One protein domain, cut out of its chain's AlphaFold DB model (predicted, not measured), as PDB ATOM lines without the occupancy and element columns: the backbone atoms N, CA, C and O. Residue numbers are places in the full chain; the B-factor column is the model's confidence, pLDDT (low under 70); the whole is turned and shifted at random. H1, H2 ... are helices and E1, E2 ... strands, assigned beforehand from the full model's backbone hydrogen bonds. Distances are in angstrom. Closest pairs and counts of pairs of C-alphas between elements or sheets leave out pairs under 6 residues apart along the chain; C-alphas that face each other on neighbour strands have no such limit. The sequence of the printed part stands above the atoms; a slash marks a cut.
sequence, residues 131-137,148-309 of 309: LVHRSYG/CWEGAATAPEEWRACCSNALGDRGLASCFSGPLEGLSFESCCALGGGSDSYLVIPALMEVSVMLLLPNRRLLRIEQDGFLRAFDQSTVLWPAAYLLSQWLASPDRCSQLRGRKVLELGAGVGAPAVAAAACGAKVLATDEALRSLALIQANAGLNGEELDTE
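What this domain is: This is residues 131 to 137 and 148 to 309 of the 309 residues of the protein "Hypothetical protein" of Polarella glacialis (UniProt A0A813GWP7). A well-formed lobe has parallel strands E3 and E4 side by side, H8 packed on them, and H6 and H9 packed on H8. The hairpin E1 and E2 lies in the middle of the whole, between this lobe and a loose region of short helices, H2 to H4, with few contacts. The 169 printed residues hold nine named helices and four named strands, in the order H1 H2 H3 H4 H5 E1 E2 H6 H7 E3 H8 E4 H9, and the sheets are antiparallel E1 - E2 and parallel E3 = E4. The class is mixed, helices and strands, with 84 residues, under half, in named elements. The whole is compact, with a radius of gyration of the C-alphas of 16.1 A and spans of 50 by 37 by 24 A.

How they stand to each other: E3, residues 260 to 264, and E4, residues 281 to 285, are parallel at 16 degrees, with N 261 and O 281 2.9 A apart, within hydrogen-bond range. With H8, residues 270 to 276, they form a strand-helix-strand unit, two parallel neighbour strands with a helix between them in the chain, and its crossover is right-handed. The closest C-alphas of H8 and E4, Ala 276 and Val 282, are 6.0 A apart. H6, residues 238 to 247, touches H8 at a shallow tilt of 18 degrees, the same way, closest at C-alphas Ser 244 and Pro 271, 4.5 A. H9, residues 289 to 301, touches H8 with residues 295 to 299 alone, at a steep tilt of 54 degrees, closest at C-alphas Val 273 and Ala 299, 5.6 A. H7, residues 250 to 256, is close to but not clearly touching H6, with C-alphas Leu 247 and Cys 253 closest at 5.8 A. E1, residues 208 to 212, and E2, residues 218 to 222, are an antiparallel hairpin, with N 209 and O 221 2.8 A apart, within hydrogen-bond range. The closest C-alphas of E2 and H9, Ile 221 and Asn 298, are 5.6 A apart. H5, residues 196 to 199, touches H6, with C-alphas Tyr 198 and Pro 238 closest at 5.7 A. The closest C-alphas of H4, residues 185 to 189, and E1 are Ser 187 and Met 210, 6.4 A. H3, residues 173 to 176, is close to but not clearly touching H4, with C-alphas Cys 175 and Cys 188 closest at 6.4 A. H1, residues 131 to 137, and H2, residues 156 to 162, are apart from each other and from the other named elements, H2 from H4 only just, at 8.2 A. Every O i to N i+4 pair is within hydrogen-bond range in H1, H4, H6, H8 and H9, against 2 of 3 in H7 and 1 of 3 in H2, which has 2 of 4 O i to N i+3 pairs; H3 and H5 are too short for an i+4 pair.

Where its parts are: H1 begins at C-alpha 131, (229.015, 97.023, 207.862). E3 begins at C-alpha 260, (233.643, 111.436, 242.137), and measures 13.5 A; E4 measures 13.3 A, E1 13.4 A and E2 13.1 A. H6 measures 14.4 A. H9, the longest helix, measures 18.6 A and ends at C-alpha 301, (232.097, 97.039, 226.499).

The domain as a whole: The two farthest C-alphas, Glu 150 and Lys 260, are 49.8 A apart. Residues 138 to 147 are cut out, and C-alphas 137 and 148 are 18.3 A apart. Of the links printed whole, E2 to H6 is long, with 15 residues. Residues 307 to 308 pair in parallel with residues 283 to 284 of E4. The mean pLDDT of the printed part is 71.8; 72 residues are under 70, namely 131 to 137, 148 to 200, 203 to 207 and 225 to 231.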
ATOM      1  N   LEU A 131     229.258  97.363 209.272       47.88
ATOM      2  CA  LEU A 131     229.015  97.023 207.862       47.88
ATOM      3  C   LEU A 131     229.851  97.898 206.923       47.88
ATOM      4  O   LEU A 131     230.526  97.379 206.030       47.88
ATOM      5  N   VAL A 132     229.844  99.212 207.150       46.34
ATOM      6  CA  VAL A 132     230.663 100.172 206.405       46.34
ATOM      7  C   VAL A 132     232.136  99.779 206.535       46.34
ATOM      8  O   VAL A 132     232.825  99.665 205.520       46.34
ATOM      9  N   HIS A 133     232.592  99.413 207.736       44.19
ATOM     10  CA  HIS A 133     233.970  98.981 207.988       44.19
ATOM     11  C   HIS A 133     234.395  97.739 207.186       44.19
ATOM     12  O   HIS A 133     235.460  97.747 206.559       44.19
ATOM     13  N   ARG A 134     233.553  96.695 207.117       43.31
ATOM     14  CA  ARG A 134     233.844  95.480 206.324       43.31
ATOM     15  C   ARG A 134     234.030  95.776 204.833       43.31
ATOM     16  O   ARG A 134     234.889  95.175 204.192       43.31
ATOM     17  N   SER A 135     233.265  96.724 204.292       42.50
ATOM     18  CA  SER A 135     233.329  97.086 202.870       42.50
ATOM     19  C   SER A 135     234.610  97.840 202.474       42.50
ATOM     20  O   SER A 135     235.052  97.746 201.328       42.50
ATOM     21  N   TYR A 136     235.238  98.557 203.416       39.41
ATOM     22  CA  TYR A 136     236.484  99.291 203.173       39.41
ATOM     23  C   TYR A 136     237.737  98.426 203.373       39.41
ATOM     24  O   TYR A 136     238.690  98.576 202.605       39.41
ATOM     25  N   GLY A 137     237.727  97.479 204.322       39.56
ATOM     26  CA  GLY A 137     238.847  96.551 204.552       39.56
ATOM     27  C   GLY A 137     239.150  95.629 203.360       39.56
ATOM     28  O   GLY A 137     240.307  95.332 203.085       39.56
ATOM     29  N   CYS A 148     254.725  88.247 207.848       44.75
ATOM     30  CA  CYS A 148     254.611  88.576 209.274       44.75
ATOM     31  C   CYS A 148     255.132  87.463 210.208       44.75
ATOM     32  O   CYS A 148     255.421  87.725 211.374       44.75
ATOM     33  N   TRP A 149     255.267  86.227 209.711       47.88
ATOM     34  CA  TRP A 149     255.338  85.033 210.560       47.88
ATOM     35  C   TRP A 149     256.569  84.143 210.327       47.88
ATOM     36  O   TRP A 149     256.764  83.180 211.062       47.88
ATOM     37  N   GLU A 150     257.444  84.494 209.379       45.00
ATOM     38  CA  GLU A 150     258.709  83.782 209.107       45.00
ATOM     39  C   GLU A 150     259.920  84.431 209.814       45.00
ATOM     40  O   GLU A 150     261.054  84.342 209.356       45.00
ATOM     41  N   GLY A 151     259.690  85.117 210.942       43.31
ATOM     42  CA  GLY A 151     260.760  85.693 211.771       43.31
ATOM     43  C   GLY A 151     261.384  86.993 211.244       43.31
ATOM     44  O   GLY A 151     262.438  87.393 211.730       43.31
ATOM     45  N   ALA A 152     260.748  87.663 210.277       40.41
ATOM     46  CA  ALA A 152     261.318  88.818 209.576       40.41
ATOM     47  C   ALA A 152     260.886  90.202 210.100       40.41
ATOM     48  O   ALA A 152     261.449  91.198 209.648       40.41
ATOM     49  N   ALA A 153     259.944  90.290 211.048       45.12
ATOM     50  CA  ALA A 153     259.379  91.566 211.501       45.12
ATOM     51  C   ALA A 153     260.385  92.388 212.333       45.12
ATOM     52  O   ALA A 153     260.373  92.379 213.562       45.12
ATOM     53  N   THR A 154     261.284  93.084 211.644       42.44
ATOM     54  CA  THR A 154     262.307  93.965 212.233       42.44
ATOM     55  C   THR A 154     262.096  95.428 211.842       42.44
ATOM     56  O   THR A 154     262.795  96.302 212.358       42.44
ATOM     57  N   ALA A 155     261.105  95.725 210.989       41.47
ATOM     58  CA  ALA A 155     260.811  97.075 210.516       41.47
ATOM     59  C   ALA A 155     259.486  97.647 211.088       41.47
ATOM     60  O   ALA A 155     258.458  96.965 211.081       41.47
ATOM     61  N   PRO A 156     259.445  98.932 211.502       43.94
ATOM     62  CA  PRO A 156     258.232  99.615 211.988       43.94
ATOM     63  C   PRO A 156     257.045  99.630 211.006       43.94
ATOM     64  O   PRO A 156     255.893  99.775 211.415       43.94
ATOM     65  N   GLU A 157     257.315  99.504 209.706       42.44
ATOM     66  CA  GLU A 157     256.289  99.479 208.657       42.44
ATOM     67  C   GLU A 157     255.531  98.141 208.603       42.44
ATOM     68  O   GLU A 157     254.371  98.108 208.195       42.44
ATOM     69  N   GLU A 158     256.133  97.062 209.108       49.25
ATOM     70  CA  GLU A 158     255.544  95.720 209.148       49.25
ATOM     71  C   GLU A 158     254.633  95.541 210.372       49.25
ATOM     72  O   GLU A 158     253.604  94.884 210.274       49.25
ATOM     73  N   TRP A 159     254.900  96.228 211.493       46.66
ATOM     74  CA  TRP A 159     254.007  96.242 212.666       46.66
ATOM     75  C   TRP A 159     252.591  96.721 212.319       46.66
ATOM     76  O   TRP A 159     251.607  96.090 212.696       46.66
ATOM     77  N   ARG A 160     252.470  97.798 211.529       48.09
ATOM     78  CA  ARG A 160     251.164  98.280 211.036       48.09
ATOM     79  C   ARG A 160     250.456  97.260 210.140       48.09
ATOM     80  O   ARG A 160     249.233  97.273 210.084       48.09
ATOM     81  N   ALA A 161     251.204  96.412 209.436       46.88
ATOM     82  CA  ALA A 161     250.645  95.361 208.592       46.88
ATOM     83  C   ALA A 161     250.234  94.117 209.402       46.88
ATOM     84  O   ALA A 161     249.254  93.475 209.040       46.88
ATOM     85  N   CYS A 162     250.936  93.807 210.498       47.97
ATOM     86  CA  CYS A 162     250.712  92.595 211.294       47.97
ATOM     87  C   CYS A 162     249.822  92.801 212.542       47.97
ATOM     88  O   CYS A 162     249.325  91.821 213.086       47.97
ATOM     89  N   CYS A 163     249.619  94.046 213.000       49.91
ATOM     90  CA  CYS A 163     248.860  94.385 214.216       49.91
ATOM     91  C   CYS A 163     247.667  95.332 213.991       49.91
ATOM     92  O   CYS A 163     247.130  95.894 214.945       49.91
ATOM     93  N   SER A 164     247.243  95.513 212.739       47.84
ATOM     94  CA  SER A 164     245.994  96.203 212.401       47.84
ATOM     95  C   SER A 164     244.803  95.251 212.551       47.84
ATOM     96  O   SER A 164     244.838  94.149 211.999       47.84
ATOM     97  N   ASN A 165     243.714  95.678 213.207       41.59
ATOM     98  CA  ASN A 165     242.463  94.903 213.265       41.59
ATOM     99  C   ASN A 165     241.840  94.705 211.873       41.59
ATOM    100  O   ASN A 165     240.956  93.869 211.701       41.59
ATOM    101  N   ALA A 166     242.296  95.450 210.860       40.38
ATOM    102  CA  ALA A 166     241.886  95.244 209.480       40.38
ATOM    103  C   ALA A 166     242.551  94.021 208.810       40.38
ATOM    104  O   ALA A 166     242.100  93.644 207.729       40.38
ATOM    105  N   LEU A 167     243.616  93.427 209.385       39.84
ATOM    106  CA  LEU A 167     244.518  92.514 208.658       39.84
ATOM    107  C   LEU A 167     244.842  91.154 209.323       39.84
ATOM    108  O   LEU A 167     245.662  90.421 208.769       39.84
ATOM    109  N   GLY A 168     244.141  90.723 210.378       39.53
ATOM    110  CA  GLY A 168     243.911  89.278 210.575       39.53
ATOM    111  C   GLY A 168     244.051  88.717 211.985       39.53
ATOM    112  O   GLY A 168     244.802  89.225 212.793       39.53
ATOM    113  N   ASP A 169     243.350  87.607 212.216       38.06
ATOM    114  CA  ASP A 169     242.929  87.054 213.512       38.06
ATOM    115  C   ASP A 169     243.948  86.113 214.207       38.06
ATOM    116  O   ASP A 169     243.547  85.223 214.963       38.06
ATOM    117  N   ARG A 170     245.256  86.177 213.901       43.75
ATOM    118  CA  ARG A 170     246.249  85.188 214.399       43.75
ATOM    119  C   ARG A 170     247.642  85.804 214.596       43.75
ATOM    120  O   ARG A 170     248.267  86.199 213.626       43.75
ATOM    121  N   GLY A 171     248.106  85.848 215.849       40.75
ATOM    122  CA  GLY A 171     249.267  86.613 216.346       40.75
ATOM    123  C   GLY A 171     250.636  85.956 216.483       40.75
ATOM    124  O   GLY A 171     250.817  84.780 216.192       40.75
ATOM    125  N   LEU A 172     251.591  86.746 217.009       38.34
ATOM    126  CA  LEU A 172     253.037  86.462 217.115       38.34
ATOM    127  C   LEU A 172     253.388  85.570 218.307       38.34
ATOM    128  O   LEU A 172     253.085  85.899 219.450       38.34
ATOM    129  N   ALA A 173     254.126  84.488 218.033       37.12
ATOM    130  CA  ALA A 173     254.529  83.473 219.009       37.12
ATOM    131  C   ALA A 173     255.374  84.007 220.192       37.12
ATOM    132  O   ALA A 173     255.331  83.459 221.290       37.12
ATOM    133  N   SER A 174     256.140  85.083 219.993       39.75
ATOM    134  CA  SER A 174     257.013  85.678 221.020       39.75
ATOM    135  C   SER A 174     256.280  86.569 222.028       39.75
ATOM    136  O   SER A 174     256.863  86.952 223.039       39.75
ATOM    137  N   CYS A 175     255.002  86.875 221.795       42.28
ATOM    138  CA  CYS A 175     254.171  87.598 222.757       42.28
ATOM    139  C   CYS A 175     253.688  86.711 223.917       42.28
ATOM    140  O   CYS A 175     253.224  87.218 224.935       42.28
ATOM    141  N   PHE A 176     253.816  85.388 223.773       40.72
ATOM    142  CA  PHE A 176     253.321  84.391 224.724       40.72
ATOM    143  C   PHE A 176     254.366  83.950 225.760       40.72
ATOM    144  O   PHE A 176     254.041  83.169 226.645       40.72
ATOM    145  N   SER A 177     255.615  84.421 225.658       38.69
ATOM    146  CA  SER A 177     256.752  83.949 226.465       38.69
ATOM    147  C   SER A 177     257.302  84.982 227.465       38.69
ATOM    148  O   SER A 177     258.394  84.807 228.005       38.69
ATOM    149  N   GLY A 178     256.548  86.055 227.738       45.12
ATOM    150  CA  GLY A 178     256.869  87.074 228.747       45.12
ATOM    151  C   GLY A 178     255.975  87.007 229.999       45.12
ATOM    152  O   GLY A 178     255.052  86.203 230.051       45.12
ATOM    153  N   PRO A 179     256.167  87.895 230.998       41.31
ATOM    154  CA  PRO A 179     255.390  87.946 232.255       41.31
ATOM    155  C   PRO A 179     253.887  88.290 232.093       41.31
ATOM    156  O   PRO A 179     253.205  88.587 233.074       41.31
ATOM    157  N   LEU A 180     253.388  88.270 230.856       47.03
ATOM    158  CA  LEU A 180     252.019  88.532 230.415       47.03
ATOM    159  C   LEU A 180     251.383  87.259 229.811       47.03
ATOM    160  O   LEU A 180     250.627  87.339 228.843       47.03
ATOM    161  N   GLU A 181     251.710  86.077 230.351       42.53
ATOM    162  CA  GLU A 181     251.045  84.813 230.003       42.53
ATOM    163  C   GLU A 181     249.512  84.960 230.096       42.53
ATOM    164  O   GLU A 181     248.980  85.417 231.109       42.53
ATOM    165  N   GLY A 182     248.800  84.568 229.032       46.09
ATOM    166  CA  GLY A 182     247.329  84.537 228.986       46.09
ATOM    167  C   GLY A 182     246.641  85.688 228.241       46.09
ATOM    168  O   GLY A 182     245.413  85.721 228.200       46.09
ATOM    169  N   LEU A 183     247.386  86.615 227.633       47.44
ATOM    170  CA  LEU A 183     246.815  87.664 226.780       47.44
ATOM    171  C   LEU A 183     246.475  87.140 225.367       47.44
ATOM    172  O   LEU A 183     247.253  86.394 224.770       47.44
ATOM    173  N   SER A 184     245.309  87.526 224.827       48.84
ATOM    174  CA  SER A 184     244.871  87.147 223.470       48.84
ATOM    175  C   SER A 184     245.694  87.853 222.382       48.84
ATOM    176  O   SER A 184     246.404  88.823 222.657       48.84
ATOM    177  N   PHE A 185     245.575  87.403 221.130       44.78
ATOM    178  CA  PHE A 185     246.207  88.045 219.971       44.78
ATOM    179  C   PHE A 185     245.952  89.563 219.924       44.78
ATOM    180  O   PHE A 185     246.885  90.362 219.814       44.78
ATOM    181  N   GLU A 186     244.694  89.950 220.108       47.22
ATOM    182  CA  GLU A 186     244.216  91.331 220.120       47.22
ATOM    183  C   GLU A 186     244.833  92.130 221.271       47.22
ATOM    184  O   GLU A 186     245.030  93.328 221.151       47.22
ATOM    185  N   SER A 187     245.185  91.470 222.375       47.84
ATOM    186  CA  SER A 187     245.777  92.089 223.565       47.84
ATOM    187  C   SER A 187     247.277  92.381 223.409       47.84
ATOM    188  O   SER A 187     247.800  93.281 224.061       47.84
ATOM    189  N   CYS A 188     247.976  91.617 222.564       47.38
ATOM    190  CA  CYS A 188     249.408  91.772 222.287       47.38
ATOM    191  C   CYS A 188     249.683  92.900 221.278       47.38
ATOM    192  O   CYS A 188     250.600  93.703 221.458       47.38
ATOM    193  N   CYS A 189     248.873  92.975 220.220       49.78
ATOM    194  CA  CYS A 189     248.997  94.004 219.187       49.78
ATOM    195  C   CYS A 189     248.479  95.376 219.636       49.78
ATOM    196  O   CYS A 189     248.850  96.410 219.078       49.78
ATOM    197  N   ALA A 190     247.630  95.404 220.657       52.16
ATOM    198  CA  ALA A 190     246.947  96.605 221.075       52.16
ATOM    199  C   ALA A 190     247.635  97.269 222.270       52.16
ATOM    200  O   ALA A 190     247.628  96.727 223.369       52.16
ATOM    201  N   LEU A 191     248.245  98.436 222.012       56.38
ATOM    202  CA  LEU A 191     248.734  99.442 222.973       56.38
ATOM    203  C   LEU A 191     249.063  98.884 224.374       56.38
ATOM    204  O   LEU A 191     248.541  99.347 225.393       56.38
ATOM    205  N   GLY A 192     249.921  97.861 224.407       48.16
ATOM    206  CA  GLY A 192     250.335  97.191 225.630       48.16
ATOM    207  C   GLY A 192     251.019  98.163 226.594       48.16
ATOM    208  O   GLY A 192     251.628  99.143 226.158       48.16
ATOM    209  N   GLY A 193     250.986  97.901 227.901       43.38
ATOM    210  CA  GLY A 193     251.778  98.669 228.864       43.38
ATOM    211  C   GLY A 193     253.262  98.679 228.469       43.38
ATOM    212  O   GLY A 193     253.881  97.622 228.389       43.38
ATOM    213  N   GLY A 194     253.817  99.863 228.190       46.88
ATOM    214  CA  GLY A 194     255.192 100.027 227.689       46.88
ATOM    215  C   GLY A 194     255.365  99.921 226.165       46.88
ATOM    216  O   GLY A 194     256.487 100.018 225.684       46.88
ATOM    217  N   SER A 195     254.285  99.747 225.397       51.59
ATOM    218  CA  SER A 195     254.312  99.782 223.931       51.59
ATOM    219  C   SER A 195     254.518 101.206 223.412       51.59
ATOM    220  O   SER A 195     253.827 102.121 223.856       51.59
ATOM    221  N   ASP A 196     255.363 101.377 222.392       56.06
ATOM    222  CA  ASP A 196     255.504 102.630 221.631       56.06
ATOM    223  C   ASP A 196     254.365 102.866 220.621       56.06
ATOM    224  O   ASP A 196     254.379 103.828 219.854       56.06
ATOM    225  N   SER A 197     253.323 102.027 220.634       57.91
ATOM    226  CA  SER A 197     252.161 102.168 219.746       57.91
ATOM    227  C   SER A 197     251.393 103.484 219.956       57.91
ATOM    228  O   SER A 197     250.655 103.908 219.069       57.91
ATOM    229  N   TYR A 198     251.610 104.203 221.069       63.09
ATOM    230  CA  TYR A 198     251.084 105.565 221.242       63.09
ATOM    231  C   TYR A 198     251.712 106.594 220.282       63.09
ATOM    232  O   TYR A 198     251.153 107.671 220.086       63.09
ATOM    233  N   LEU A 199     252.850 106.278 219.657       64.62
ATOM    234  CA  LEU A 199     253.418 107.061 218.554       64.62
ATOM    235  C   LEU A 199     252.636 106.866 217.245       64.62
ATOM    236  O   LEU A 199     252.852 107.591 216.273       64.62
ATOM    237  N   VAL A 200     251.744 105.874 217.208       63.25
ATOM    238  CA  VAL A 200     250.940 105.495 216.042       63.25
ATOM    239  C   VAL A 200     249.482 105.950 216.182       63.25
ATOM    240  O   VAL A 200     248.766 105.964 215.183       63.25
ATOM    241  N   ILE A 201     249.046 106.384 217.374       71.50
ATOM    242  CA  ILE A 201     247.723 106.996 217.567       71.50
ATOM    243  C   ILE A 201     247.727 108.496 217.193       71.50
ATOM    244  O   ILE A 201     248.720 109.182 217.436       71.50
ATOM    245  N   PRO A 202     246.640 109.034 216.606       71.62
ATOM    246  CA  PRO A 202     245.363 108.366 216.363       71.62
ATOM    247  C   PRO A 202     245.456 107.286 215.281       71.62
ATOM    248  O   PRO A 202     245.894 107.535 214.157       71.62
ATOM    249  N   ALA A 203     245.020 106.073 215.621       69.56
ATOM    250  CA  ALA A 203     245.009 104.948 214.700       69.56
ATOM    251  C   ALA A 203     243.751 105.057 213.828       69.56
ATOM    252  O   ALA A 203     242.796 104.316 214.003       69.56
ATOM    253  N   LEU A 204     243.726 106.045 212.926       68.06
ATOM    254  CA  LEU A 204     242.522 106.474 212.193       68.06
ATOM    255  C   LEU A 204     241.896 105.394 211.297       68.06
ATOM    256  O   LEU A 204     240.758 105.553 210.867       68.06
ATOM    257  N   MET A 205     242.640 104.331 210.988       59.56
ATOM    258  CA  MET A 205     242.151 103.178 210.222       59.56
ATOM    259  C   MET A 205     241.660 102.033 211.120       59.56
ATOM    260  O   MET A 205     241.114 101.061 210.611       59.56
ATOM    261  N   GLU A 206     241.849 102.146 212.435       65.38
ATOM    262  CA  GLU A 206     241.410 101.164 213.417       65.38
ATOM    263  C   GLU A 206     240.068 101.593 213.993       65.38
ATOM    264  O   GLU A 206     239.896 102.728 214.426       65.38
ATOM    265  N   VAL A 207     239.123 100.668 214.030       67.44
ATOM    266  CA  VAL A 207     237.749 100.911 214.506       67.44
ATOM    267  C   VAL A 207     237.576 100.524 215.975       67.44
ATOM    268  O   VAL A 207     236.604 100.871 216.632       67.44
ATOM    269  N   SER A 208     238.562  99.806 216.504       73.88
ATOM    270  CA  SER A 208     238.699  99.458 217.905       73.88
ATOM    271  C   SER A 208     240.182  99.423 218.228       73.88
ATOM    272  O   SER A 208     240.994  98.991 217.411       73.88
ATOM    273  N   VAL A 209     240.529  99.846 219.433       76.19
ATOM    274  CA  VAL A 209     241.870  99.738 220.001       76.19
ATOM    275  C   VAL A 209     241.741  99.118 221.383       76.19
ATOM    276  O   VAL A 209     240.825  99.459 222.128       76.19
ATOM    277  N   MET A 210     242.630  98.190 221.729       76.44
ATOM    278  CA  MET A 210     242.724  97.703 223.108       76.44
ATOM    279  C   MET A 210     243.846  98.438 223.842       76.44
ATOM    280  O   MET A 210     244.852  98.811 223.241       76.44
ATOM    281  N   LEU A 211     243.665  98.672 225.134       79.31
ATOM    282  CA  LEU A 211     244.637  99.320 226.003       79.31
ATOM    283  C   LEU A 211     244.921  98.374 227.166       79.31
ATOM    284  O   LEU A 211     244.027  98.103 227.969       79.31
ATOM    285  N   LEU A 212     246.157  97.888 227.284       76.69
ATOM    286  CA  LEU A 212     246.575  97.167 228.485       76.69
ATOM    287  C   LEU A 212     247.017  98.178 229.544       76.69
ATOM    288  O   LEU A 212     248.065  98.822 229.420       76.69
ATOM    289  N   LEU A 213     246.217  98.284 230.599       82.25
ATOM    290  CA  LEU A 213     246.458  99.172 231.723       82.25
ATOM    291  C   LEU A 213     247.477  98.575 232.716       82.25
ATOM    292  O   LEU A 213     247.569  97.349 232.850       82.25
ATOM    293  N   PRO A 214     248.213  99.397 233.496       80.75
ATOM    294  CA  PRO A 214     249.196  98.906 234.471       80.75
ATOM    295  C   PRO A 214     248.623  97.997 235.567       80.75
ATOM    296  O   PRO A 214     249.341  97.173 236.129       80.75
ATOM    297  N   ASN A 215     247.328  98.111 235.860       78.25
ATOM    298  CA  ASN A 215     246.607  97.230 236.782       78.25
ATOM    299  C   ASN A 215     246.213  95.874 236.151       78.25
ATOM    300  O   ASN A 215     245.411  95.148 236.736       78.25
ATOM    301  N   ARG A 216     246.768  95.535 234.977       75.44
ATOM    302  CA  ARG A 216     246.489  94.326 234.180       75.44
ATOM    303  C   ARG A 216     245.063  94.229 233.640       75.44
ATOM    304  O   ARG A 216     244.666  93.168 233.166       75.44
ATOM    305  N   ARG A 217     244.293  95.317 233.679       78.44
ATOM    306  CA  ARG A 217     243.014  95.381 232.972       78.44
ATOM    307  C   ARG A 217     243.257  95.675 231.501       78.44
ATOM    308  O   ARG A 217     244.073  96.526 231.161       78.44
ATOM    309  N   LEU A 218     242.522  94.986 230.643       78.69
ATOM    310  CA  LEU A 218     242.497  95.256 229.217       78.69
ATOM    311  C   LEU A 218     241.216  96.026 228.907       78.69
ATOM    312  O   LEU A 218     240.131  95.495 229.126       78.69
ATOM    313  N   LEU A 219     241.347  97.265 228.435       85.31
ATOM    314  CA  LEU A 219     240.204  98.033 227.953       85.31
ATOM    315  C   LEU A 219     240.048  97.863 226.450       85.31
ATOM    316  O   LEU A 219     241.030  97.989 225.728       85.31
ATOM    317  N   ARG A 220     238.824  97.656 225.971       83.25
ATOM    318  CA  ARG A 220     238.459  97.748 224.556       83.25
ATOM    319  C   ARG A 220     237.773  99.083 224.294       83.25
ATOM    320  O   ARG A 220     236.729  99.350 224.873       83.25
ATOM    321  N   ILE A 221     238.351  99.903 223.424       87.25
ATOM    322  CA  ILE A 221     237.838 101.228 223.071       87.25
ATOM    323  C   ILE A 221     237.494 101.231 221.585       87.25
ATOM    324  O   ILE A 221     238.382 101.160 220.734       87.25
ATOM    325  N   GLU A 222     236.207 101.306 221.273       84.81
ATOM    326  CA  GLU A 222     235.724 101.550 219.921       84.81
ATOM    327  C   GLU A 222     235.866 103.029 219.556       84.81
ATOM    328  O   GLU A 222     235.799 103.927 220.401       84.81
ATOM    329  N   GLN A 223     236.109 103.264 218.272       82.81
ATOM    330  CA  GLN A 223     236.270 104.582 217.681       82.81
ATOM    331  C   GLN A 223     235.712 104.580 216.258       82.81
ATOM    332  O   GLN A 223     235.659 103.548 215.589       82.81
ATOM    333  N   ASP A 224     235.323 105.752 215.773       72.69
ATOM    334  CA  ASP A 224     234.616 105.951 214.496       72.69
ATOM    335  C   ASP A 224     235.562 105.880 213.279       72.69
ATOM    336  O   ASP A 224     235.379 106.596 212.298       72.69
ATOM    337  N   GLY A 225     236.639 105.085 213.383       57.75
ATOM    338  CA  GLY A 225     237.733 104.987 212.414       57.75
ATOM    339  C   GLY A 225     237.246 105.043 210.962       57.75
ATOM    340  O   GLY A 225     236.215 104.470 210.639       57.75
ATOM    341  N   PHE A 226     238.019 105.713 210.096       54.09
ATOM    342  CA  PHE A 226     237.756 106.097 208.689       54.09
ATOM    343  C   PHE A 226     237.220 107.497 208.369       54.09
ATOM    344  O   PHE A 226     237.049 107.820 207.189       54.09
ATOM    345  N   LEU A 227     237.043 108.390 209.336       51.66
ATOM    346  CA  LEU A 227     236.581 109.744 209.020       51.66
ATOM    347  C   LEU A 227     237.715 110.786 208.996       51.66
ATOM    348  O   LEU A 227     238.850 110.554 209.412       51.66
ATOM    349  N   ARG A 228     237.393 111.950 208.427       53.03
ATOM    350  CA  ARG A 228     238.288 113.069 208.084       53.03
ATOM    351  C   ARG A 228     239.288 113.409 209.202       53.03
ATOM    352  O   ARG A 228     238.905 113.581 210.354       53.03
ATOM    353  N   ALA A 229     240.550 113.615 208.822       46.19
ATOM    354  CA  ALA A 229     241.700 113.855 209.703       46.19
ATOM    355  C   ALA A 229     241.656 115.144 210.562       46.19
ATOM    356  O   ALA A 229     242.661 115.483 211.179       46.19
ATOM    357  N   PHE A 230     240.543 115.886 210.585       51.31
ATOM    358  CA  PHE A 230     240.519 117.256 211.105       51.31
ATOM    359  C   PHE A 230     239.451 117.571 212.158       51.31
ATOM    360  O   PHE A 230     239.455 118.708 212.608       51.31
ATOM    361  N   ASP A 231     238.582 116.640 212.581       55.25
ATOM    362  CA  ASP A 231     237.614 116.949 213.656       55.25
ATOM    363  C   ASP A 231     236.894 115.710 214.203       55.25
ATOM    364  O   ASP A 231     235.776 115.402 213.789       55.25
ATOM    365  N   GLN A 232     237.533 114.933 215.083       72.19
ATOM    366  CA  GLN A 232     236.871 113.758 215.655       72.19
ATOM    367  C   GLN A 232     237.213 113.558 217.123       72.19
ATOM    368  O   GLN A 232     238.251 113.000 217.485       72.19
ATOM    369  N   SER A 233     236.280 114.001 217.963       81.31
ATOM    370  CA  SER A 233     236.153 113.612 219.366       81.31
ATOM    371  C   SER A 233     236.006 112.087 219.519       81.31
ATOM    372  O   SER A 233     236.344 111.522 220.547       81.31
ATOM    373  N   THR A 234     235.594 111.380 218.468       84.69
ATOM    374  CA  THR A 234     235.353 109.930 218.436       84.69
ATOM    375  C   THR A 234     236.574 109.081 218.077       84.69
ATOM    376  O   THR A 234     236.425 107.948 217.621       84.69
ATOM    377  N   VAL A 235     237.784 109.609 218.277       85.69
ATOM    378  CA  VAL A 235     239.057 108.913 218.034       85.69
ATOM    379  C   VAL A 235     239.924 108.932 219.292       85.69
ATOM    380  O   VAL A 235     239.962 109.926 220.020       85.69
ATOM    381  N   LEU A 236     240.669 107.851 219.542       87.44
ATOM    382  CA  LEU A 236     241.625 107.807 220.644       87.44
ATOM    383  C   LEU A 236     242.875 108.641 220.328       87.44
ATOM    384  O   LEU A 236     243.693 108.291 219.474       87.44
ATOM    385  N   TRP A 237     243.062 109.716 221.090       89.19
ATOM    386  CA  TRP A 237     244.239 110.578 221.006       89.19
ATOM    387  C   TRP A 237     245.370 110.126 221.948       89.19
ATOM    388  O   TRP A 237     245.090 109.598 223.030       89.19
ATOM    389  N   PRO A 238     246.653 110.411 221.618       86.19
ATOM    390  CA  PRO A 238     247.796 110.073 222.472       86.19
ATOM    391  C   PRO A 238     247.660 110.510 223.931       86.19
ATOM    392  O   PRO A 238     248.004 109.760 224.842       86.19
ATOM    393  N   ALA A 239     247.128 111.712 224.163       88.62
ATOM    394  CA  ALA A 239     246.954 112.244 225.509       88.62
ATOM    395  C   ALA A 239     245.966 111.410 226.343       88.62
ATOM    396  O   ALA A 239     246.249 111.122 227.503       88.62
ATOM    397  N   ALA A 240     244.852 110.977 225.747       93.00
ATOM    398  CA  ALA A 240     243.852 110.146 226.413       93.00
ATOM    399  C   ALA A 240     244.410 108.751 226.742       93.00
ATOM    400  O   ALA A 240     244.213 108.254 227.851       93.00
ATOM    401  N   TYR A 241     245.188 108.151 225.832       89.06
ATOM    402  CA  TYR A 241     245.907 106.905 226.117       89.06
ATOM    403  C   TYR A 241     246.849 107.059 227.323       89.06
ATOM    404  O   TYR A 241     246.741 106.313 228.294       89.06
ATOM    405  N   LEU A 242     247.735 108.061 227.301       88.44
ATOM    406  CA  LEU A 242     248.711 108.277 228.375       88.44
ATOM    407  C   LEU A 242     248.037 108.584 229.719       88.44
ATOM    408  O   LEU A 242     248.489 108.101 230.759       88.44
ATOM    409  N   LEU A 243     246.945 109.354 229.706       94.50
ATOM    410  CA  LEU A 243     246.170 109.644 230.909       94.50
ATOM    411  C   LEU A 243     245.518 108.379 231.478       94.50
ATOM    412  O   LEU A 243     245.575 108.168 232.687       94.50
ATOM    413  N   SER A 244     244.984 107.508 230.620       94.12
ATOM    414  CA  SER A 244     244.419 106.214 231.028       94.12
ATOM    415  C   SER A 244     245.473 105.341 231.717       94.12
ATOM    416  O   SER A 244     245.231 104.828 232.811       94.12
ATOM    417  N   GLN A 245     246.682 105.254 231.141       88.38
ATOM    418  CA  GLN A 245     247.806 104.530 231.750       88.38
ATOM    419  C   GLN A 245     248.170 105.105 233.125       88.38
ATOM    420  O   GLN A 245     248.396 104.363 234.081       88.38
ATOM    421  N   TRP A 246     248.206 106.432 233.245       92.94
ATOM    422  CA  TRP A 246     248.548 107.095 234.500       92.94
ATOM    423  C   TRP A 246     247.490 106.879 235.589       92.94
ATOM    424  O   TRP A 246     247.846 106.524 236.718       92.94
ATOM    425  N   LEU A 247     246.204 107.044 235.261       95.62
ATOM    426  CA  LEU A 247     245.086 106.839 236.191       95.62
ATOM    427  C   LEU A 247     245.034 105.398 236.704       95.62
ATOM    428  O   LEU A 247     244.800 105.173 237.890       95.62
ATOM    429  N   ALA A 248     245.318 104.431 235.831       91.88
ATOM    430  CA  ALA A 248     245.305 103.015 236.165       91.88
ATOM    431  C   ALA A 248     246.601 102.501 236.821       91.88
ATOM    432  O   ALA A 248     246.701 101.311 237.133       91.88
ATOM    433  N   SER A 249     247.591 103.368 237.074       90.56
ATOM    434  CA  SER A 249     248.740 103.006 237.912       90.56
ATOM    435  C   SER A 249     248.276 102.629 239.331       90.56
ATOM    436  O   SER A 249     247.339 103.252 239.833       90.56
ATOM    437  N   PRO A 250     248.894 101.642 240.012       87.75
ATOM    438  CA  PRO A 250     248.387 101.125 241.292       87.75
ATOM    439  C   PRO A 250     248.098 102.207 242.348       87.75
ATOM    440  O   PRO A 250     247.026 102.228 242.963       87.75
ATOM    441  N   ASP A 251     249.014 103.165 242.499       91.94
ATOM    442  CA  ASP A 251     248.885 104.262 243.463       91.94
ATOM    443  C   ASP A 251     247.766 105.246 243.105       91.94
ATOM    444  O   ASP A 251     247.135 105.813 243.992       91.94
ATOM    445  N   ARG A 252     247.510 105.487 241.815       95.31
ATOM    446  CA  ARG A 252     246.439 106.399 241.372       95.31
ATOM    447  C   ARG A 252     245.092 105.703 241.384       95.31
ATOM    448  O   ARG A 252     244.131 106.243 241.920       95.31
ATOM    449  N   CYS A 253     245.051 104.472 240.899       94.44
ATOM    450  CA  CYS A 253     243.852 103.656 240.849       94.44
ATOM    451  C   CYS A 253     243.251 103.459 242.251       94.44
ATOM    452  O   CYS A 253     242.050 103.623 242.453       94.44
ATOM    453  N   SER A 254     244.093 103.212 243.261       94.94
ATOM    454  CA  SER A 254     243.647 103.139 244.660       94.94
ATOM    455  C   SER A 254     243.081 104.463 245.194       94.94
ATOM    456  O   SER A 254     242.116 104.442 245.956       94.94
ATOM    457  N   GLN A 255     243.617 105.612 244.769       95.94
ATOM    458  CA  GLN A 255     243.127 106.939 245.167       95.94
ATOM    459  C   GLN A 255     241.773 107.296 244.541       95.94
ATOM    460  O   GLN A 255     241.013 108.048 245.155       95.94
ATOM    461  N   LEU A 256     241.473 106.762 243.352       96.44
ATOM    462  CA  LEU A 256     240.224 106.998 242.618       96.44
ATOM    463  C   LEU A 256     239.037 106.200 243.170       96.44
ATOM    464  O   LEU A 256     237.889 106.607 242.986       96.44
ATOM    465  N   ARG A 257     239.286 105.096 243.881       96.19
ATOM    466  CA  ARG A 257     238.230 104.221 244.404       96.19
ATOM    467  C   ARG A 257     237.230 104.994 245.275       96.19
ATOM    468  O   ARG A 257     237.594 105.610 246.276       96.19
ATOM    469  N   GLY A 258     235.956 104.947 244.892       95.25
ATOM    470  CA  GLY A 258     234.846 105.632 245.559       95.25
ATOM    471  C   GLY A 258     234.824 107.156 245.384       95.25
ATOM    472  O   GLY A 258     233.966 107.818 245.974       95.25
ATOM    473  N   ARG A 259     235.744 107.742 244.605       97.75
ATOM    474  CA  ARG A 259     235.783 109.188 244.337       97.75
ATOM    475  C   ARG A 259     234.830 109.568 243.218       97.75
ATOM    476  O   ARG A 259     234.550 108.765 242.341       97.75
ATOM    477  N   LYS A 260     234.364 110.816 243.252       97.94
ATOM    478  CA  LYS A 260     233.643 111.436 242.137       97.94
ATOM    479  C   LYS A 260     234.652 112.075 241.188       97.94
ATOM    480  O   LYS A 260     235.470 112.874 241.649       97.94
ATOM    481  N   VAL A 261     234.584 111.725 239.910       97.81
ATOM    482  CA  VAL A 261     235.486 112.198 238.853       97.81
ATOM    483  C   VAL A 261     234.653 112.852 237.760       97.81
ATOM    484  O   VAL A 261     233.645 112.290 237.348       97.81
ATOM    485  N   LEU A 262     235.081 114.029 237.309       98.00
ATOM    486  CA  LEU A 262     234.535 114.718 236.143       98.00
ATOM    487  C   LEU A 262     235.604 114.725 235.049       98.00
ATOM    488  O   LEU A 262     236.702 115.231 235.292       98.00
ATOM    489  N   GLU A 263     235.291 114.185 233.873       98.06
ATOM    490  CA  GLU A 263     236.123 114.320 232.673       98.06
ATOM    491  C   GLU A 263     235.507 115.349 231.716       98.06
ATOM    492  O   GLU A 263     234.305 115.325 231.462       98.06
ATOM    493  N   LEU A 264     236.337 116.258 231.192       96.94
ATOM    494  CA  LEU A 264     235.947 117.293 230.232       96.94
ATOM    495  C   LEU A 264     236.535 116.979 228.856       96.94
ATOM    496  O   LEU A 264     237.751 116.813 228.751       96.94
ATOM    497  N   GLY A 265     235.701 116.961 227.816       95.44
ATOM    498  CA  GLY A 265     236.132 116.611 226.459       95.44
ATOM    499  C   GLY A 265     236.584 115.154 226.371       95.44
ATOM    500  O   GLY A 265     237.696 114.869 225.923       95.44
ATOM    501  N   ALA A 266     235.752 114.247 226.884       95.62
ATOM    502  CA  ALA A 266     236.080 112.838 227.073       95.62
ATOM    503  C   ALA A 266     236.267 112.068 225.751       95.62
ATOM    504  O   ALA A 266     236.965 111.049 225.715       95.62
ATOM    505  N   GLY A 267     235.692 112.546 224.648       94.38
ATOM    506  CA  GLY A 267     235.890 111.989 223.320       94.38
ATOM    507  C   GLY A 267     235.411 110.541 223.184       94.38
ATOM    508  O   GLY A 267     234.217 110.290 223.056       94.38
ATOM    509  N   VAL A 268     236.343 109.582 223.170       92.94
ATOM    510  CA  VAL A 268     236.047 108.131 223.175       92.94
ATOM    511  C   VAL A 268     235.869 107.555 224.584       92.94
ATOM    512  O   VAL A 268     235.503 106.392 224.728       92.94
ATOM    513  N   GLY A 269     236.167 108.336 225.626       96.06
ATOM    514  CA  GLY A 269     235.965 107.965 227.029       96.06
ATOM    515  C   GLY A 269     237.059 107.106 227.649       96.06
ATOM    516  O   GLY A 269     236.852 106.572 228.732       96.06
ATOM    517  N   ALA A 270     238.219 106.935 227.007       95.81
ATOM    518  CA  ALA A 270     239.259 106.042 227.530       95.81
ATOM    519  C   ALA A 270     239.699 106.382 228.977       95.81
ATOM    520  O   ALA A 270     239.747 105.458 229.796       95.81
ATOM    521  N   PRO A 271     239.951 107.656 229.353       97.75
ATOM    522  CA  PRO A 271     240.312 107.991 230.730       97.75
ATOM    523  C   PRO A 271     239.143 107.831 231.709       97.75
ATOM    524  O   PRO A 271     239.359 107.304 232.802       97.75
ATOM    525  N   ALA A 272     237.920 108.219 231.330       98.38
ATOM    526  CA  ALA A 272     236.708 107.976 232.111       98.38
ATOM    527  C   ALA A 272     236.507 106.490 232.414       98.38
ATOM    528  O   ALA A 272     236.343 106.122 233.577       98.38
ATOM    529  N   VAL A 273     236.599 105.625 231.401       97.94
ATOM    530  CA  VAL A 273     236.479 104.170 231.569       97.94
ATOM    531  C   VAL A 273     237.615 103.633 232.441       97.94
ATOM    532  O   VAL A 273     237.367 102.821 233.328       97.94
ATOM    533  N   ALA A 274     238.851 104.114 232.277       96.88
ATOM    534  CA  ALA A 274     239.967 103.727 233.145       96.88
ATOM    535  C   ALA A 274     239.762 104.157 234.612       96.88
ATOM    536  O   ALA A 274     240.118 103.416 235.531       96.88
ATOM    537  N   ALA A 275     239.176 105.333 234.852       97.94
ATOM    538  CA  ALA A 275     238.838 105.804 236.192       97.94
ATOM    539  C   ALA A 275     237.687 104.991 236.811       97.94
ATOM    540  O   ALA A 275     237.794 104.579 237.971       97.94
ATOM    541  N   ALA A 276     236.629 104.714 236.043       97.88
ATOM    542  CA  ALA A 276     235.518 103.851 236.449       97.88
ATOM    543  C   ALA A 276     236.031 102.448 236.808       97.88
ATOM    544  O   ALA A 276     235.781 101.961 237.908       97.88
ATOM    545  N   ALA A 277     236.941 101.913 235.987       96.06
ATOM    546  CA  ALA A 277     237.620 100.643 236.208       96.06
ATOM    547  C   ALA A 277     238.461 100.570 237.498       96.06
ATOM    548  O   ALA A 277     238.799  99.475 237.964       96.06
ATOM    549  N   CYS A 278     238.800 101.717 238.087       96.31
ATOM    550  CA  CYS A 278     239.446 101.839 239.394       96.31
ATOM    551  C   CYS A 278     238.452 101.986 240.564       96.31
ATOM    552  O   CYS A 278     238.857 102.102 241.726       96.31
ATOM    553  N   GLY A 279     237.152 101.933 240.279       96.50
ATOM    554  CA  GLY A 279     236.045 102.074 241.217       96.50
ATOM    555  C   GLY A 279     235.617 103.522 241.462       96.50
ATOM    556  O   GLY A 279     235.040 103.795 242.517       96.50
ATOM    557  N   ALA A 280     235.949 104.463 240.573       98.06
ATOM    558  CA  ALA A 280     235.445 105.833 240.659       98.06
ATOM    559  C   ALA A 280     233.982 105.928 240.196       98.06
ATOM    560  O   ALA A 280     233.520 105.129 239.393       98.06
ATOM    561  N   LYS A 281     233.272 106.953 240.673       98.19
ATOM    562  CA  LYS A 281     231.982 107.400 240.133       98.19
ATOM    563  C   LYS A 281     232.258 108.513 239.132       98.19
ATOM    564  O   LYS A 281     232.673 109.599 239.544       98.19
ATOM    565  N   VAL A 282     232.104 108.223 237.849       98.56
ATOM    566  CA  VAL A 282     232.568 109.097 236.768       98.56
ATOM    567  C   VAL A 282     231.386 109.779 236.090       98.56
ATOM    568  O   VAL A 282     230.412 109.113 235.764       98.56
ATOM    569  N   LEU A 283     231.512 111.087 235.869       98.19
ATOM    570  CA  LEU A 283     230.722 111.858 234.916       98.19
ATOM    571  C   LEU A 283     231.657 112.285 233.779       98.19
ATOM    572  O   LEU A 283     232.626 113.011 234.015       98.19
ATOM    573  N   ALA A 284     231.407 111.803 232.569       97.75
ATOM    574  CA  ALA A 284     232.211 112.102 231.392       97.75
ATOM    575  C   ALA A 284     231.453 113.050 230.462       97.75
ATOM    576  O   ALA A 284     230.345 112.742 230.039       97.75
ATOM    577  N   THR A 285     232.054 114.190 230.133       96.38
ATOM    578  CA  THR A 285     231.382 115.242 229.360       96.38
ATOM    579  C   THR A 285     232.063 115.499 228.031       96.38
ATOM    580  O   THR A 285     233.292 115.417 227.923       96.38
ATOM    581  N   ASP A 286     231.276 115.824 227.013       94.25
ATOM    582  CA  ASP A 286     231.769 116.198 225.689       94.25
ATOM    583  C   ASP A 286     230.744 117.067 224.952       94.25
ATOM    584  O   ASP A 286     229.540 116.889 225.102       94.25
ATOM    585  N   GLU A 287     231.207 117.998 224.116       90.75
ATOM    586  CA  GLU A 287     230.303 118.814 223.292       90.75
ATOM    587  C   GLU A 287     229.643 117.972 222.185       90.75
ATOM    588  O   GLU A 287     228.532 118.260 221.731       90.75
ATOM    589  N   ALA A 288     230.318 116.916 221.725       85.62
ATOM    590  CA  ALA A 288     229.811 116.063 220.667       85.62
ATOM    591  C   ALA A 288     228.883 114.974 221.223       85.62
ATOM    592  O   ALA A 288     229.328 114.007 221.837       85.62
ATOM    593  N   LEU A 289     227.598 115.025 220.860       82.31
ATOM    594  CA  LEU A 289     226.615 113.985 221.218       82.31
ATOM    595  C   LEU A 289     227.051 112.564 220.814       82.31
ATOM    596  O   LEU A 289     226.793 111.595 221.522       82.31
ATOM    597  N   ARG A 290     227.755 112.429 219.680       80.69
ATOM    598  CA  ARG A 290     228.310 111.139 219.237       80.69
ATOM    599  C   ARG A 290     229.355 110.604 220.219       80.69
ATOM    600  O   ARG A 290     229.437 109.395 220.403       80.69
ATOM    601  N   SER A 291     230.134 111.487 220.839       88.25
ATOM    602  CA  SER A 291     231.083 111.113 221.883       88.25
ATOM    603  C   SER A 291     230.369 110.632 223.134       88.25
ATOM    604  O   SER A 291     230.737 109.577 223.626       88.25
ATOM    605  N   LEU A 292     229.300 111.297 223.583       87.50
ATOM    606  CA  LEU A 292     228.516 110.833 224.741       87.50
ATOM    607  C   LEU A 292     227.998 109.398 224.547       87.50
ATOM    608  O   LEU A 292     228.250 108.529 225.382       87.50
ATOM    609  N   ALA A 293     227.381 109.114 223.393       82.62
ATOM    610  CA  ALA A 293     226.923 107.765 223.054       82.62
ATOM    611  C   ALA A 293     228.081 106.748 222.996       82.62
ATOM    612  O   ALA A 293     227.970 105.627 223.496       82.62
ATOM    613  N   LEU A 294     229.215 107.141 222.407       86.44
ATOM    614  CA  LEU A 294     230.393 106.283 222.291       86.44
ATOM    615  C   LEU A 294     231.047 106.002 223.652       86.44
ATOM    616  O   LEU A 294     231.497 104.883 223.885       86.44
ATOM    617  N   ILE A 295     231.076 106.980 224.557       92.94
ATOM    618  CA  ILE A 295     231.597 106.831 225.919       92.94
ATOM    619  C   ILE A 295     230.768 105.792 226.680       92.94
ATOM    620  O   ILE A 295     231.348 104.885 227.275       92.94
ATOM    621  N   GLN A 296     229.434 105.870 226.618       87.12
ATOM    622  CA  GLN A 296     228.556 104.879 227.251       87.12
ATOM    623  C   GLN A 296     228.747 103.478 226.658       87.12
ATOM    624  O   GLN A 296     228.887 102.504 227.399       87.12
ATOM    625  N   ALA A 297     228.820 103.367 225.326       83.56
ATOM    626  CA  ALA A 297     229.082 102.094 224.659       83.56
ATOM    627  C   ALA A 297     230.438 101.501 225.083       83.56
ATOM    628  O   ALA A 297     230.519 100.324 225.434       83.56
ATOM    629  N   ASN A 298     231.491 102.321 225.125       92.44
ATOM    630  CA  ASN A 298     232.817 101.905 225.571       92.44
ATOM    631  C   ASN A 298     232.845 101.536 227.057       92.44
ATOM    632  O   ASN A 298     233.519 100.576 227.417       92.44
ATOM    633  N   ALA A 299     232.101 102.222 227.925       92.00
ATOM    634  CA  ALA A 299     231.957 101.812 229.319       92.00
ATOM    635  C   ALA A 299     231.330 100.412 229.416       92.00
ATOM    636  O   ALA A 299     231.932  99.503 229.997       92.00
ATOM    637  N   GLY A 300     230.205 100.193 228.725       80.69
ATOM    638  CA  GLY A 300     229.513  98.904 228.686       80.69
ATOM    639  C   GLY A 300     230.367  97.763 228.122       80.69
ATOM    640  O   GLY A 300     230.390  96.673 228.693       80.69
ATOM    641  N   LEU A 301     231.148  98.014 227.063       82.31
ATOM    642  CA  LEU A 301     232.097  97.039 226.499       82.31
ATOM    643  C   LEU A 301     233.152  96.567 227.508       82.31
ATOM    644  O   LEU A 301     233.691  95.469 227.362       82.31
ATOM    645  N   ASN A 302     233.447  97.385 228.517       88.31
ATOM    646  CA  ASN A 302     234.438  97.104 229.551       88.31
ATOM    647  C   ASN A 302     233.819  96.681 230.890       88.31
ATOM    648  O   ASN A 302     234.558  96.499 231.861       88.31
ATOM    649  N   GLY A 303     232.494  96.498 230.937       86.81
ATOM    650  CA  GLY A 303     231.762  96.160 232.157       86.81
ATOM    651  C   GLY A 303     231.761  97.285 233.194       86.81
ATOM    652  O   GLY A 303     231.675  97.002 234.386       86.81
ATOM    653  N   GLU A 304     231.904  98.534 232.750       94.56
ATOM    654  CA  GLU A 304     231.918  99.720 233.600       94.56
ATOM    655  C   GLU A 304     230.630 100.529 233.444       94.56
ATOM    656  O   GLU A 304     230.031 100.577 232.370       94.56
ATOM    657  N   GLU A 305     230.241 101.207 234.519       90.81
ATOM    658  CA  GLU A 305     229.121 102.147 234.546       90.81
ATOM    659  C   GLU A 305     229.649 103.557 234.828       90.81
ATOM    660  O   GLU A 305     230.486 103.763 235.713       90.81
ATOM    661  N   LEU A 306     229.164 104.535 234.067       95.06
ATOM    662  CA  LEU A 306     229.471 105.952 234.236       95.06
ATOM    663  C   LEU A 306     228.326 106.803 233.690       95.06
ATOM    664  O   LEU A 306     227.574 106.354 232.824       95.06
ATOM    665  N   ASP A 307     228.249 108.039 234.168       94.56
ATOM    666  CA  ASP A 307     227.297 109.039 233.695       94.56
ATOM    667  C   ASP A 307     227.920 109.877 232.565       94.56
ATOM    668  O   ASP A 307     229.143 110.052 232.502       94.56
ATOM    669  N   THR A 308     227.082 110.439 231.693       91.94
ATOM    670  CA  THR A 308     227.506 111.338 230.606       91.94
ATOM    671  C   THR A 308     226.635 112.586 230.533       91.94
ATOM    672  O   THR A 308     225.426 112.465 230.718       91.94
ATOM    673  N   GLU A 309     227.228 113.745 230.223       86.88
ATOM    674  CA  GLU A 309     226.539 115.047 230.068       86.88
ATOM    675  C   GLU A 309     227.134 115.896 228.933       86.88
ATOM    676  O   GLU A 309     228.376 115.874 228.755       86.88
TER     677      GLU A 309